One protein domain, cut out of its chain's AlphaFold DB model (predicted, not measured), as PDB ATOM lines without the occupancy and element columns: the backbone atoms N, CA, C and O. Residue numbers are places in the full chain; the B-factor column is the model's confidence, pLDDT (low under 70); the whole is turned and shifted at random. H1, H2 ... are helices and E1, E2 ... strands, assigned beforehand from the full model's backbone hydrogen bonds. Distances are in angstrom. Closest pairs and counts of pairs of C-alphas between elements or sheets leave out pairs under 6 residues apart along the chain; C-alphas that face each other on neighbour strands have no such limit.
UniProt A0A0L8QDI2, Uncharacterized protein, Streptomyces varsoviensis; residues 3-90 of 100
ATOM      1  N   ALA A   3     -34.934  -7.511  32.600       83.56
ATOM      2  CA  ALA A   3     -35.001  -7.052  33.982       83.56
ATOM      3  C   ALA A   3     -34.371  -8.078  34.934       83.56
ATOM      4  O   ALA A   3     -34.575  -9.286  34.788       83.56
ATOM      5  N   VAL A   4     -33.596  -7.592  35.900       85.38
ATOM      6  CA  VAL A   4     -32.872  -8.397  36.889       85.38
ATOM      7  C   VAL A   4     -33.022  -7.737  38.249       85.38
ATOM      8  O   VAL A   4     -32.977  -6.515  38.344       85.38
ATOM      9  N   ALA A   5     -33.182  -8.536  39.295       83.69
ATOM     10  CA  ALA A   5     -33.121  -8.060  40.665       83.69
ATOM     11  C   ALA A   5     -31.942  -8.686  41.402       83.69
ATOM     12  O   ALA A   5     -31.629  -9.858  41.198       83.69
ATOM     13  N   TYR A   6     -31.308  -7.911  42.266       83.38
ATOM     14  CA  TYR A   6     -30.172  -8.311  43.077       83.38
ATOM     15  C   TYR A   6     -30.565  -8.227  44.544       83.38
ATOM     16  O   TYR A   6     -31.092  -7.206  44.981       83.38
ATOM     17  N   ASN A   7     -30.315  -9.295  45.295       82.06
ATOM     18  CA  ASN A   7     -30.463  -9.274  46.748       82.06
ATOM     19  C   ASN A   7     -29.188  -8.711  47.424       82.06
ATOM     20  O   ASN A   7     -28.147  -8.606  46.762       82.06
ATOM     21  N   PRO A   8     -29.207  -8.412  48.738       78.06
ATOM     22  CA  PRO A   8     -28.029  -7.895  49.449       78.06
ATOM     23  C   PRO A   8     -26.813  -8.826  49.419       78.06
ATOM     24  O   PRO A   8     -25.679  -8.380  49.564       78.06
ATOM     25  N   ASN A   9     -27.038 -10.124  49.204       81.38
ATOM     26  CA  ASN A   9     -25.983 -11.132  49.105       81.38
ATOM     27  C   ASN A   9     -25.342 -11.176  47.703       81.38
ATOM     28  O   ASN A   9     -24.499 -12.032  47.434       81.38
ATOM     29  N   GLY A  10     -25.755 -10.286  46.794       76.75
ATOM     30  CA  GLY A  10     -25.256 -10.186  45.425       76.75
ATOM     31  C   GLY A  10     -25.834 -11.225  44.464       76.75
ATOM     32  O   GLY A  10     -25.374 -11.327  43.326       76.75
ATOM     33  N   TRP A  11     -26.832 -12.011  44.878       81.56
ATOM     34  CA  TRP A  11     -27.477 -12.981  43.996       81.56
ATOM     35  C   TRP A  11     -28.450 -12.284  43.059       81.56
ATOM     36  O   TRP A  11     -29.339 -11.549  43.493       81.56
ATOM     37  N   ALA A  12     -28.294 -12.573  41.771       84.94
ATOM     38  CA  ALA A  12     -29.156 -12.072  40.719       84.94
ATOM     39  C   ALA A  12     -30.314 -13.044  40.459       84.94
ATOM     40  O   ALA A  12     -30.103 -14.223  40.179       84.94
ATOM     41  N   THR A  13     -31.538 -12.526  40.483       82.25
ATOM     42  CA  THR A  13     -32.748 -13.215  40.040       82.25
ATOM     43  C   THR A  13     -33.233 -12.558  38.756       82.25
ATOM     44  O   THR A  13     -33.486 -11.354  38.708       82.25
ATOM     45  N   SER A  14     -33.351 -13.349  37.689       83.94
ATOM     46  CA  SER A  14     -33.929 -12.868  36.434       83.94
ATOM     47  C   SER A  14     -35.416 -12.592  36.634       83.94
ATOM     48  O   SER A  14     -36.177 -13.500  36.960       83.94
ATOM     49  N   LEU A  15     -35.833 -11.349  36.393       79.62
ATOM     50  CA  LEU A  15     -37.246 -10.953  36.370       79.62
ATOM     51  C   LEU A  15     -37.887 -11.221  34.993       79.62
ATOM     52  O   LEU A  15     -39.082 -11.006  34.784       79.62
ATOM     53  N   GLY A  16     -37.084 -11.704  34.041       80.56
ATOM     54  CA  GLY A  16     -37.488 -12.041  32.686       80.56
ATOM     55  C   GLY A  16     -37.196 -10.946  31.663       80.56
ATOM     56  O   GLY A  16     -36.613  -9.896  31.947       80.56
ATOM     57  N   CYS A  17     -37.600 -11.220  30.426       76.94
ATOM     58  CA  CYS A  17     -37.488 -10.293  29.312       76.94
ATOM     59  C   CYS A  17     -38.871  -9.943  28.751       76.94
ATOM     60  O   CYS A  17     -39.793 -10.758  28.749       76.94
ATOM     61  N   ALA A  18     -39.012  -8.707  28.276       78.06
ATOM     62  CA  ALA A  18     -40.202  -8.238  27.580       78.06
ATOM     63  C   ALA A  18     -39.795  -7.566  26.266       78.06
ATOM     64  O   ALA A  18     -38.903  -6.707  26.241       78.06
ATOM     65  N   VAL A  19     -40.445  -7.967  25.172       80.00
ATOM     66  CA  VAL A  19     -40.381  -7.256  23.893       80.00
ATOM     67  C   VAL A  19     -41.491  -6.217  23.918       80.00
ATOM     68  O   VAL A  19     -42.669  -6.555  23.895       80.00
ATOM     69  N   VAL A  20     -41.093  -4.959  24.044       82.06
ATOM     70  CA  VAL A  20     -41.985  -3.807  24.153       82.06
ATOM     71  C   VAL A  20     -41.412  -2.685  23.303       82.06
ATOM     72  O   VAL A  20     -40.195  -2.562  23.167       82.06
ATOM     73  N   ASP A  21     -42.298  -1.896  22.718       82.50
ATOM     74  CA  ASP A  21     -42.000  -0.818  21.775       82.50
ATOM     75  C   ASP A  21     -42.105   0.577  22.408       82.50
ATOM     76  O   ASP A  21     -41.847   1.578  21.746       82.50
ATOM     77  N   SER A  22     -42.449   0.660  23.699       85.44
ATOM     78  CA  SER A  22     -42.524   1.927  24.421       85.44
ATOM     79  C   SER A  22     -41.921   1.854  25.829       85.44
ATOM     80  O   SER A  22     -42.095   0.846  26.528       85.44
ATOM     81  N   PRO A  23     -41.283   2.944  26.300       84.25
ATOM     82  CA  PRO A  23     -40.784   3.060  27.673       84.25
ATOM     83  C   PRO A  23     -41.871   2.841  28.731       84.25
ATOM     84  O   PRO A  23     -41.627   2.208  29.753       84.25
ATOM     85  N   ARG A  24     -43.108   3.286  28.469       87.06
ATOM     86  CA  ARG A  24     -44.245   3.087  29.385       87.06
ATOM     87  C   ARG A  24     -44.615   1.616  29.543       87.06
ATOM     88  O   ARG A  24     -44.863   1.165  30.660       87.06
ATOM     89  N   LEU A  25     -44.645   0.858  28.444       84.81
ATOM     90  CA  LEU A  25     -44.880  -0.585  28.509       84.81
ATOM     91  C   LEU A  25     -43.709  -1.307  29.178       84.81
ATOM     92  O   LEU A  25     -43.950  -2.214  29.969       84.81
ATOM     93  N   ALA A  26     -42.473  -0.873  28.919       84.88
ATOM     94  CA  ALA A  26     -41.289  -1.377  29.611       84.88
ATOM     95  C   ALA A  26     -41.401  -1.185  31.130       84.88
ATOM     96  O   ALA A  26     -41.352  -2.176  31.854       84.88
ATOM     97  N   MET A  27     -41.683   0.033  31.604       85.12
ATOM     98  CA  MET A  27     -41.895   0.311  33.031       85.12
ATOM     99  C   MET A  27     -43.029  -0.524  33.622       85.12
ATOM    100  O   MET A  27     -42.859  -1.141  34.670       85.12
ATOM    101  N   ARG A  28     -44.172  -0.626  32.932       85.44
ATOM    102  CA  ARG A  28     -45.292  -1.455  33.405       85.44
ATOM    103  C   ARG A  28     -44.905  -2.932  33.529       85.44
ATOM    104  O   ARG A  28     -45.334  -3.600  34.465       85.44
ATOM    105  N   CYS A  29     -44.119  -3.449  32.586       83.88
ATOM    106  CA  CYS A  29     -43.604  -4.813  32.634       83.88
ATOM    107  C   CYS A  29     -42.634  -5.015  33.800       83.88
ATOM    108  O   CYS A  29     -42.761  -6.021  34.491       83.88
ATOM    109  N   VAL A  30     -41.706  -4.079  34.030       83.56
ATOM    110  CA  VAL A  30     -40.773  -4.135  35.165       83.56
ATOM    111  C   VAL A  30     -41.547  -4.179  36.471       83.56
ATOM    112  O   VAL A  30     -41.392  -5.136  37.218       83.56
ATOM    113  N   LEU A  31     -42.446  -3.221  36.696       82.00
ATOM    114  CA  LEU A  31     -43.223  -3.139  37.933       82.00
ATOM    115  C   LEU A  31     -44.018  -4.411  38.194       82.00
ATOM    116  O   LEU A  31     -43.914  -4.983  39.271       82.00
ATOM    117  N   LYS A  32     -44.721  -4.919  37.175       82.56
ATOM    118  CA  LYS A  32     -45.455  -6.180  37.301       82.56
ATOM    119  C   LYS A  32     -44.539  -7.335  37.715       82.56
ATOM    120  O   LYS A  32     -44.904  -8.117  38.583       82.56
ATOM    121  N   ARG A  33     -43.365  -7.460  37.092       80.88
ATOM    122  CA  ARG A  33     -42.432  -8.556  37.385       80.88
ATOM    123  C   ARG A  33     -41.790  -8.439  38.755       80.88
ATOM    124  O   ARG A  33     -41.578  -9.460  39.397       80.88
ATOM    125  N   VAL A  34     -41.494  -7.221  39.190       78.69
ATOM    126  CA  VAL A  34     -40.997  -6.990  40.542       78.69
ATOM    127  C   VAL A  34     -42.068  -7.372  41.559       78.69
ATOM    128  O   VAL A  34     -41.741  -8.084  42.497       78.69
ATOM    129  N   THR A  35     -43.342  -7.028  41.338       77.75
ATOM    130  CA  THR A  35     -44.451  -7.498  42.186       77.75
ATOM    131  C   THR A  35     -44.565  -9.028  42.190       77.75
ATOM    132  O   THR A  35     -44.566  -9.622  43.263       77.75
ATOM    133  N   ASP A  36     -44.567  -9.675  41.012       77.50
ATOM    134  CA  ASP A  36     -44.665 -11.144  40.880       77.50
ATOM    135  C   ASP A  36     -43.558 -11.886  41.666       77.50
ATOM    136  O   ASP A  36     -43.761 -13.006  42.143       77.50
ATOM    137  N   VAL A  37     -42.353 -11.309  41.729       73.62
ATOM    138  CA  VAL A  37     -41.187 -11.901  42.405       73.62
ATOM    139  C   VAL A  37     -41.137 -11.520  43.876       73.62
ATOM    140  O   VAL A  37     -40.815 -12.367  44.705       73.62
ATOM    141  N   ALA A  38     -41.510 -10.290  44.219       72.12
ATOM    142  CA  ALA A  38     -41.632  -9.886  45.606       72.12
ATOM    143  C   ALA A  38     -42.632 -10.799  46.331       72.12
ATOM    144  O   ALA A  38     -42.325 -11.268  47.424       72.12
ATOM    145  N   ASP A  39     -43.775 -11.129  45.712       68.50
ATOM    146  CA  ASP A  39     -44.768 -12.063  46.274       68.50
ATOM    147  C   ASP A  39     -44.179 -13.460  46.562       68.50
ATOM    148  O   ASP A  39     -44.668 -14.181  47.429       68.50
ATOM    149  N   GLN A  40     -43.114 -13.860  45.859       70.12
ATOM    150  CA  GLN A  40     -42.403 -15.122  46.105       70.12
ATOM    151  C   GLN A  40     -41.335 -14.997  47.195       70.12
ATOM    152  O   GLN A  40     -41.025 -15.984  47.862       70.12
ATOM    153  N   TRP A  41     -40.759 -13.808  47.374       68.06
ATOM    154  CA  TRP A  41     -39.815 -13.522  48.456       68.06
ATOM    155  C   TRP A  41     -40.516 -13.310  49.796       68.06
ATOM    156  O   TRP A  41     -39.939 -13.608  50.839       68.06
ATOM    157  N   TYR A  42     -41.772 -12.864  49.770       63.00
ATOM    158  CA  TYR A  42     -42.576 -12.589  50.952       63.00
ATOM    159  C   TYR A  42     -43.767 -13.545  51.071       63.00
ATOM    160  O   TYR A  42     -44.838 -13.307  50.525       63.00
ATOM    161  N   ALA A  43     -43.611 -14.600  51.872       57.50
ATOM    162  CA  ALA A  43     -44.719 -15.468  52.296       57.50
ATOM    163  C   ALA A  43     -45.311 -15.065  53.670       57.50
ATOM    164  O   ALA A  43     -46.014 -15.855  54.302       57.50
ATOM    165  N   GLY A  44     -44.988 -13.864  54.171       56.38
ATOM    166  CA  GLY A  44     -45.406 -13.362  55.484       56.38
ATOM    167  C   GLY A  44     -46.704 -12.534  55.455       56.38
ATOM    168  O   GLY A  44     -47.042 -11.946  54.424       56.38
ATOM    169  N   PRO A  45     -47.454 -12.458  56.572       44.25
ATOM    170  CA  PRO A  45     -48.626 -11.591  56.679       44.25
ATOM    171  C   PRO A  45     -48.206 -10.115  56.571       44.25
ATOM    172  O   PRO A  45     -47.470  -9.617  57.416       44.25
ATOM    173  N   GLY A  46     -48.684  -9.437  55.522       51.19
ATOM    174  CA  GLY A  46     -48.225  -8.098  55.120       51.19
ATOM    175  C   GLY A  46     -47.365  -8.119  53.854       51.19
ATOM    176  O   GLY A  46     -46.350  -7.437  53.813       51.19
ATOM    177  N   GLY A  47     -47.740  -8.926  52.851       49.03
ATOM    178  CA  GLY A  47     -46.998  -9.113  51.596       49.03
ATOM    179  C   GLY A  47     -46.600  -7.810  50.883       49.03
ATOM    180  O   GLY A  47     -47.097  -6.744  51.214       49.03
ATOM    181  N   PRO A  48     -45.739  -7.867  49.865       52.88
ATOM    182  CA  PRO A  48     -44.945  -6.739  49.354       52.88
ATOM    183  C   PRO A  48     -45.739  -5.671  48.585       52.88
ATOM    184  O   PRO A  48     -45.168  -4.722  48.046       52.88
ATOM    185  N   SER A  49     -47.063  -5.797  48.537       48.03
ATOM    186  CA  SER A  49     -47.964  -4.924  47.792       48.03
ATOM    187  C   SER A  49     -48.048  -3.485  48.319       48.03
ATOM    188  O   SER A  49     -48.622  -2.648  47.630       48.03
ATOM    189  N   TRP A  50     -47.467  -3.166  49.483       47.50
ATOM    190  CA  TRP A  50     -47.492  -1.818  50.081       47.50
ATOM    191  C   TRP A  50     -46.173  -1.034  49.983       47.50
ATOM    192  O   TRP A  50     -46.165   0.131  50.362       47.50
ATOM    193  N   ALA A  51     -45.082  -1.610  49.463       49.34
ATOM    194  CA  ALA A  51     -43.761  -0.955  49.496       49.34
ATOM    195  C   ALA A  51     -43.171  -0.583  48.125       49.34
ATOM    196  O   ALA A  51     -42.132   0.066  48.068       49.34
ATOM    197  N   LEU A  52     -43.832  -0.929  47.014       55.34
ATOM    198  CA  LEU A  52     -43.438  -0.464  45.676       55.34
ATOM    199  C   LEU A  52     -44.251   0.756  45.230       55.34
ATOM    200  O   LEU A  52     -44.636   0.873  44.066       55.34
ATOM    201  N   GLU A  53     -44.515   1.683  46.151       57.31
ATOM    202  CA  GLU A  53     -44.838   3.055  45.762       57.31
ATOM    203  C   GLU A  53     -43.554   3.717  45.273       57.31
ATOM    204  O   GLU A  53     -42.859   4.428  45.990       57.31
ATOM    205  N   MET A  54     -43.225   3.428  44.021       67.00
ATOM    206  CA  MET A  54     -42.251   4.207  43.284       67.00
ATOM    207  C   MET A  54     -42.818   5.624  43.177       67.00
ATOM    208  O   MET A  54     -43.914   5.811  42.634       67.00
ATOM    209  N   ASP A  55     -42.109   6.608  43.728       74.06
ATOM    210  CA  ASP A  55     -42.511   8.009  43.613       74.06
ATOM    211  C   ASP A  55     -42.682   8.360  42.124       74.06
ATOM    212  O   ASP A  55     -41.958   7.877  41.251       74.06
ATOM    213  N   SER A  56     -43.655   9.217  41.832       77.50
ATOM    214  CA  SER A  56     -43.831   9.880  40.542       77.50
ATOM    215  C   SER A  56     -42.513  10.345  39.907       77.50
ATOM    216  O   SER A  56     -42.315  10.129  38.712       77.50
ATOM    217  N   PHE A  57     -41.580  10.888  40.696       82.81
ATOM    218  CA  PHE A  57     -40.259  11.294  40.214       82.81
ATOM    219  C   PHE A  57     -39.406  10.112  39.731       82.81
ATOM    220  O   PHE A  57     -38.768  10.172  38.682       82.81
ATOM    221  N   GLU A  58     -39.401   9.013  40.478       83.44
ATOM    222  CA  GLU A  58     -38.657   7.804  40.136       83.44
ATOM    223  C   GLU A  58     -39.275   7.093  38.919       83.44
ATOM    224  O   GLU A  58     -38.559   6.652  38.015       83.44
ATOM    225  N   TYR A  59     -40.608   7.106  38.810       83.88
ATOM    226  CA  TYR A  59     -41.314   6.647  37.615       83.88
ATOM    227  C   TYR A  59     -40.925   7.451  36.363       83.88
ATOM    228  O   TYR A  59     -40.640   6.858  35.319       83.88
ATOM    229  N   GLU A  60     -40.889   8.783  36.452       88.31
ATOM    230  CA  GLU A  60     -40.482   9.651  35.340       88.31
ATOM    231  C   GLU A  60     -39.014   9.445  34.953       88.31
ATOM    232  O   GLU A  60     -38.716   9.258  33.771       88.31
ATOM    233  N   GLN A  61     -38.108   9.355  35.931       88.81
ATOM    234  CA  GLN A  61     -36.706   9.030  35.661       88.81
ATOM    235  C   GLN A  61     -36.555   7.678  34.953       88.81
ATOM    236  O   GLN A  61     -35.768   7.556  34.010       88.81
ATOM    237  N   GLY A  62     -37.320   6.662  35.358       87.56
ATOM    238  CA  GLY A  62     -37.301   5.364  34.691       87.56
ATOM    239  C   GLY A  62     -37.747   5.436  33.235       87.56
ATOM    240  O   GLY A  62     -37.113   4.831  32.364       87.56
ATOM    241  N   LEU A  63     -38.779   6.229  32.935       89.44
ATOM    242  CA  LEU A  63     -39.200   6.473  31.555       89.44
ATOM    243  C   LEU A  63     -38.101   7.143  30.730       89.44
ATOM    244  O   LEU A  63     -37.827   6.677  29.622       89.44
ATOM    245  N   ASP A  64     -37.463   8.184  31.263       91.38
ATOM    246  CA  ASP A  64     -36.410   8.929  30.566       91.38
ATOM    247  C   ASP A  64     -35.187   8.055  30.271       91.38
ATOM    248  O   ASP A  64     -34.645   8.073  29.161       91.38
ATOM    249  N   GLN A  65     -34.773   7.229  31.234       90.00
ATOM    250  CA  GLN A  65     -33.646   6.314  31.054       90.00
ATOM    251  C   GLN A  65     -33.941   5.263  29.984       90.00
ATOM    252  O   GLN A  65     -33.128   5.056  29.078       90.00
ATOM    253  N   LEU A  66     -35.125   4.649  30.034       86.88
ATOM    254  CA  LEU A  66     -35.530   3.643  29.056       86.88
ATOM    255  C   LEU A  66     -35.730   4.247  27.659       86.88
ATOM    256  O   LEU A  66     -35.357   3.614  26.670       86.88
ATOM    257  N   ALA A  67     -36.263   5.469  27.564       88.56
ATOM    258  CA  ALA A  67     -36.388   6.207  26.306       88.56
ATOM    259  C   ALA A  67     -35.020   6.522  25.684       88.56
ATOM    260  O   ALA A  67     -34.857   6.427  24.469       88.56
ATOM    261  N   ALA A  68     -34.019   6.826  26.515       89.12
ATOM    262  CA  ALA A  68     -32.639   7.042  26.088       89.12
ATOM    263  C   ALA A  68     -31.881   5.739  25.753       89.12
ATOM    264  O   ALA A  68     -30.690   5.791  25.444       89.12
ATOM    265  N   GLY A  69     -32.524   4.568  25.845       86.69
ATOM    266  CA  GLY A  69     -31.866   3.277  25.644       86.69
ATOM    267  C   GLY A  69     -30.883   2.905  26.762       86.69
ATOM    268  O   GLY A  69     -30.072   1.997  26.586       86.69
ATOM    269  N   ARG A  70     -30.936   3.597  27.905       89.31
ATOM    270  CA  ARG A  70     -30.078   3.355  29.068       89.31
ATOM    271  C   ARG A  70     -30.747   2.392  30.039       89.31
ATOM    272  O   ARG A  70     -31.970   2.273  30.084       89.31
ATOM    273  N   ALA A  71     -29.925   1.699  30.821       87.94
ATOM    274  CA  ALA A  71     -30.434   0.911  31.928       87.94
ATOM    275  C   ALA A  71     -31.058   1.840  32.976       87.94
ATOM    276  O   ALA A  71     -30.464   2.847  33.362       87.94
ATOM    277  N   TYR A  72     -32.250   1.480  33.425       88.19
ATOM    278  CA  TYR A  72     -32.891   2.060  34.590       88.19
ATOM    279  C   TYR A  72     -32.593   1.176  35.801       88.19
ATOM    280  O   TYR A  72     -32.674  -0.048  35.692       88.19
ATOM    281  N   VAL A  73     -32.209   1.776  36.925       88.06
ATOM    282  CA  VAL A  73     -31.885   1.069  38.168       88.06
ATOM    283  C   VAL A  73     -32.606   1.764  39.309       88.06
ATOM    284  O   VAL A  73     -32.552   2.989  39.384       88.06
ATOM    285  N   PHE A  74     -33.254   0.988  40.170       84.75
ATOM    286  CA  PHE A  74     -33.936   1.491  41.354       84.75
ATOM    287  C   PHE A  74     -33.847   0.506  42.513       84.75
ATOM    288  O   PHE A  74     -33.587  -0.685  42.318       84.75
ATOM    289  N   GLU A  75     -34.046   1.020  43.720       82.81
ATOM    290  CA  GLU A  75     -33.974   0.250  44.957       82.81
ATOM    291  C   GLU A  75     -35.379  -0.037  45.482       82.81
ATOM    292  O   GLU A  75     -36.281   0.792  45.410       82.81
ATOM    293  N   VAL A  76     -35.567  -1.237  46.019       76.50
ATOM    294  CA  VAL A  76     -36.815  -1.679  46.640       76.50
ATOM    295  C   VAL A  76     -36.465  -2.238  48.003       76.50
ATOM    296  O   VAL A  76     -35.570  -3.069  48.110       76.50
ATOM    297  N   SER A  77     -37.166  -1.808  49.046       73.75
ATOM    298  CA  SER A  77     -37.030  -2.406  50.376       73.75
ATOM    299  C   SER A  77     -38.235  -3.285  50.677       73.75
ATOM    300  O   SER A  77     -39.361  -2.931  50.326       73.75
ATOM    301  N   ASP A  78     -38.005  -4.426  51.318       71.25
ATOM    302  CA  ASP A  78     -39.089  -5.228  51.878       71.25
ATOM    303  C   ASP A  78     -39.492  -4.765  53.292       71.25
ATOM    304  O   ASP A  78     -38.921  -3.821  53.847       71.25
ATOM    305  N   GLY A  79     -40.514  -5.411  53.865       64.19
ATOM    306  CA  GLY A  79     -41.063  -5.060  55.180       64.19
ATOM    307  C   GLY A  79     -40.107  -5.290  56.360       64.19
ATOM    308  O   GLY A  79     -40.288  -4.673  57.407       64.19
ATOM    309  N   ASP A  80     -39.077  -6.120  56.182       70.56
ATOM    310  CA  ASP A  80     -38.044  -6.437  57.171       70.56
ATOM    311  C   ASP A  80     -36.807  -5.536  56.995       70.56
ATOM    312  O   ASP A  80     -35.855  -5.613  57.775       70.56
ATOM    313  N   GLY A  81     -36.814  -4.655  55.986       70.88
ATOM    314  CA  GLY A  81     -35.729  -3.725  55.682       70.88
ATOM    315  C   GLY A  81     -34.639  -4.303  54.777       70.88
ATOM    316  O   GLY A  81     -33.580  -3.687  54.629       70.88
ATOM    317  N   THR A  82     -34.862  -5.461  54.155       76.19
ATOM    318  CA  THR A  82     -33.947  -6.007  53.148       76.19
ATOM    319  C   THR A  82     -34.048  -5.180  51.873       76.19
ATOM    320  O   THR A  82     -35.131  -5.006  51.316       76.19
ATOM    321  N   GLN A  83     -32.907  -4.696  51.386       79.00
ATOM    322  CA  GLN A  83     -32.830  -3.883  50.175       79.00
ATOM    323  C   GLN A  83     -32.509  -4.736  48.948       79.00
ATOM    324  O   GLN A  83     -31.559  -5.517  48.936       79.00
ATOM    325  N   TYR A  84     -33.274  -4.547  47.886       78.31
ATOM    326  CA  TYR A  84     -33.085  -5.176  46.591       78.31
ATOM    327  C   TYR A  84     -32.812  -4.099  45.553       78.31
ATOM    328  O   TYR A  84     -33.469  -3.062  45.529       78.31
ATOM    329  N   VAL A  85     -31.869  -4.364  44.656       85.12
ATOM    330  CA  VAL A  85     -31.603  -3.489  43.512       85.12
ATOM    331  C   VAL A  85     -32.252  -4.107  42.288       85.12
ATOM    332  O   VAL A  85     -31.954  -5.248  41.943       85.12
ATOM    333  N   VAL A  86     -33.112  -3.369  41.600       84.69
ATOM    334  CA  VAL A  86     -33.719  -3.795  40.340       84.69
ATOM    335  C   VAL A  86     -33.084  -3.020  39.200       84.69
ATOM    336  O   VAL A  86     -33.012  -1.797  39.236       84.69
ATOM    337  N   SER A  87     -32.652  -3.726  38.158       87.69
ATOM    338  CA  SER A  87     -32.194  -3.125  36.911       87.69
ATOM    339  C   SER A  87     -33.072  -3.555  35.740       87.69
ATOM    340  O   SER A  87     -33.451  -4.719  35.602       87.69
ATOM    341  N   ALA A  88     -33.392  -2.604  34.870       86.56
ATOM    342  CA  ALA A  88     -34.123  -2.804  33.633       86.56
ATOM    343  C   ALA A  88     -33.311  -2.226  32.476       86.56
ATOM    344  O   ALA A  88     -33.117  -1.019  32.368       86.56
ATOM    345  N   THR A  89     -32.825  -3.097  31.597       87.25
ATOM    346  CA  THR A  89     -31.966  -2.714  30.476       87.25
ATOM    347  C   THR A  89     -32.717  -2.878  29.154       87.25
ATOM    348  O   THR A  89     -33.204  -3.977  28.847       87.25
ATOM    349  N   PRO A  90     -32.823  -1.820  28.331       83.25
ATOM    350  CA  PRO A  90     -33.261  -1.940  26.950       83.25
ATOM    351  C   PRO A  90     -32.328  -2.897  26.211       83.25
ATOM    352  O   PRO A  90     -31.123  -2.693  26.128       83.25
TER     353      PRO A  90
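Overview. This is residues 3 to 90 of the 100 residues of an uncharacterized protein of Streptomyces varsoviensis (UniProt A0A0L8QDI2). A twisted sheet, made of two hairpins side by side, is covered on one face by the long helix H1, which runs slantwise over it, while the other face is bare. The shorter helix H2 sits by the E3 edge of the sheet, near where E3 begins, and packs on the first residues of H1; a long loop, residues 42 to 55, runs from the end of H1 back to H2. The printed part has 88 residues with two named helices and four named strands, in the order E1 E2 H1 H2 E3 E4, and the class is mixed, helices and strands. The sheet's order is E2 - E1 - E4 - E3, all antiparallel, with the first and last strands of the printed part as its inner pair. The whole is compact, with a radius of gyration of the C-alphas of 12.6 A and spans of 37 by 26 by 18 A.

Along the chain. In the sheet, E1 is residues 3 to 6, 10.4 A from first to last C-alpha, and begins with C-alpha 3 at (-35.001, -7.052, 33.982). E4, residues 83 to 89, is the longest strand by residues, 19.8 A long, and ends with C-alpha 89 at (-31.966, -2.714, 30.476). E2 is residues 12 to 17, 14.2 A long, and E3 is residues 72 to 77, 16.9 A long. H1, residues 23 to 41, is the longest helix, 26.6 A from C-alpha 23 at (-40.784, 3.060, 27.673) to C-alpha 41 at (-39.815, -13.522, 48.456). H2 is residues 56 to 67, 16.5 A long.

Arrangement. E1 and E4 are antiparallel neighbours at 155 degrees between their directions, with N 6 and O 85 within hydrogen-bond range at 2.8 A and N 87 and O 4 at 2.8 A. E1 and E2 form a hairpin at 168 degrees, with N 13 and O 5 within hydrogen-bond range at 2.8 A. E3 and E4 form a hairpin at 159 degrees, with N 84 and O 76 within hydrogen-bond range at 2.7 A and N 74 and O 86 at 2.9 A. The edge strands E2 and E3 are apart. H1 is on the sheet at a height over the sheet of 8.3 A. It lies over E1 and E4, and only just not over E2, on which 2 of its 19 C-alphas fall. It runs slantwise to the strands, at 37 degrees to E1 on the local plane. The closest C-alphas of H1 and E2 are those of Arg 33 and Leu 15, 5.8 A apart. H2 is on the sheet too, and its C-alpha closest to E3 is that of Gly 62, 5.5 A from that of Tyr 72. Only 5 C-alphas of the sheet, of 2 strands, lie within 10 A of H2, too few to give it a height. The arrangement is two layers, helices on one face of a sheet: H1 and H2 on the sheet E2 E1 E4 E3. H1 touches H2 with residues 23 to 27 alone; the closest C-alphas, those of Pro 23 and Leu 63, are 5.4 A apart. Their lines stand at a steep tilt of 63 degrees, opposite ways. In H2 every O i to N i+4 pair is within hydrogen-bond range, and in H1 14 of 15 are.

Size, cuts and confidence. The two C-alphas farthest apart, those of Pro 45 and Ala 68, are 39.2 A apart, while those of Ala 3 and Pro 90, the first and last printed, are 8.9 A apart. The printed part has no cut. The link from H1 to H2 is long, 14 residues with no named element; the other four links are tight. The mean pLDDT of the printed part is 77.6, and 16 residues are under 70: residue 39, residues 41 to 54 and residue 79.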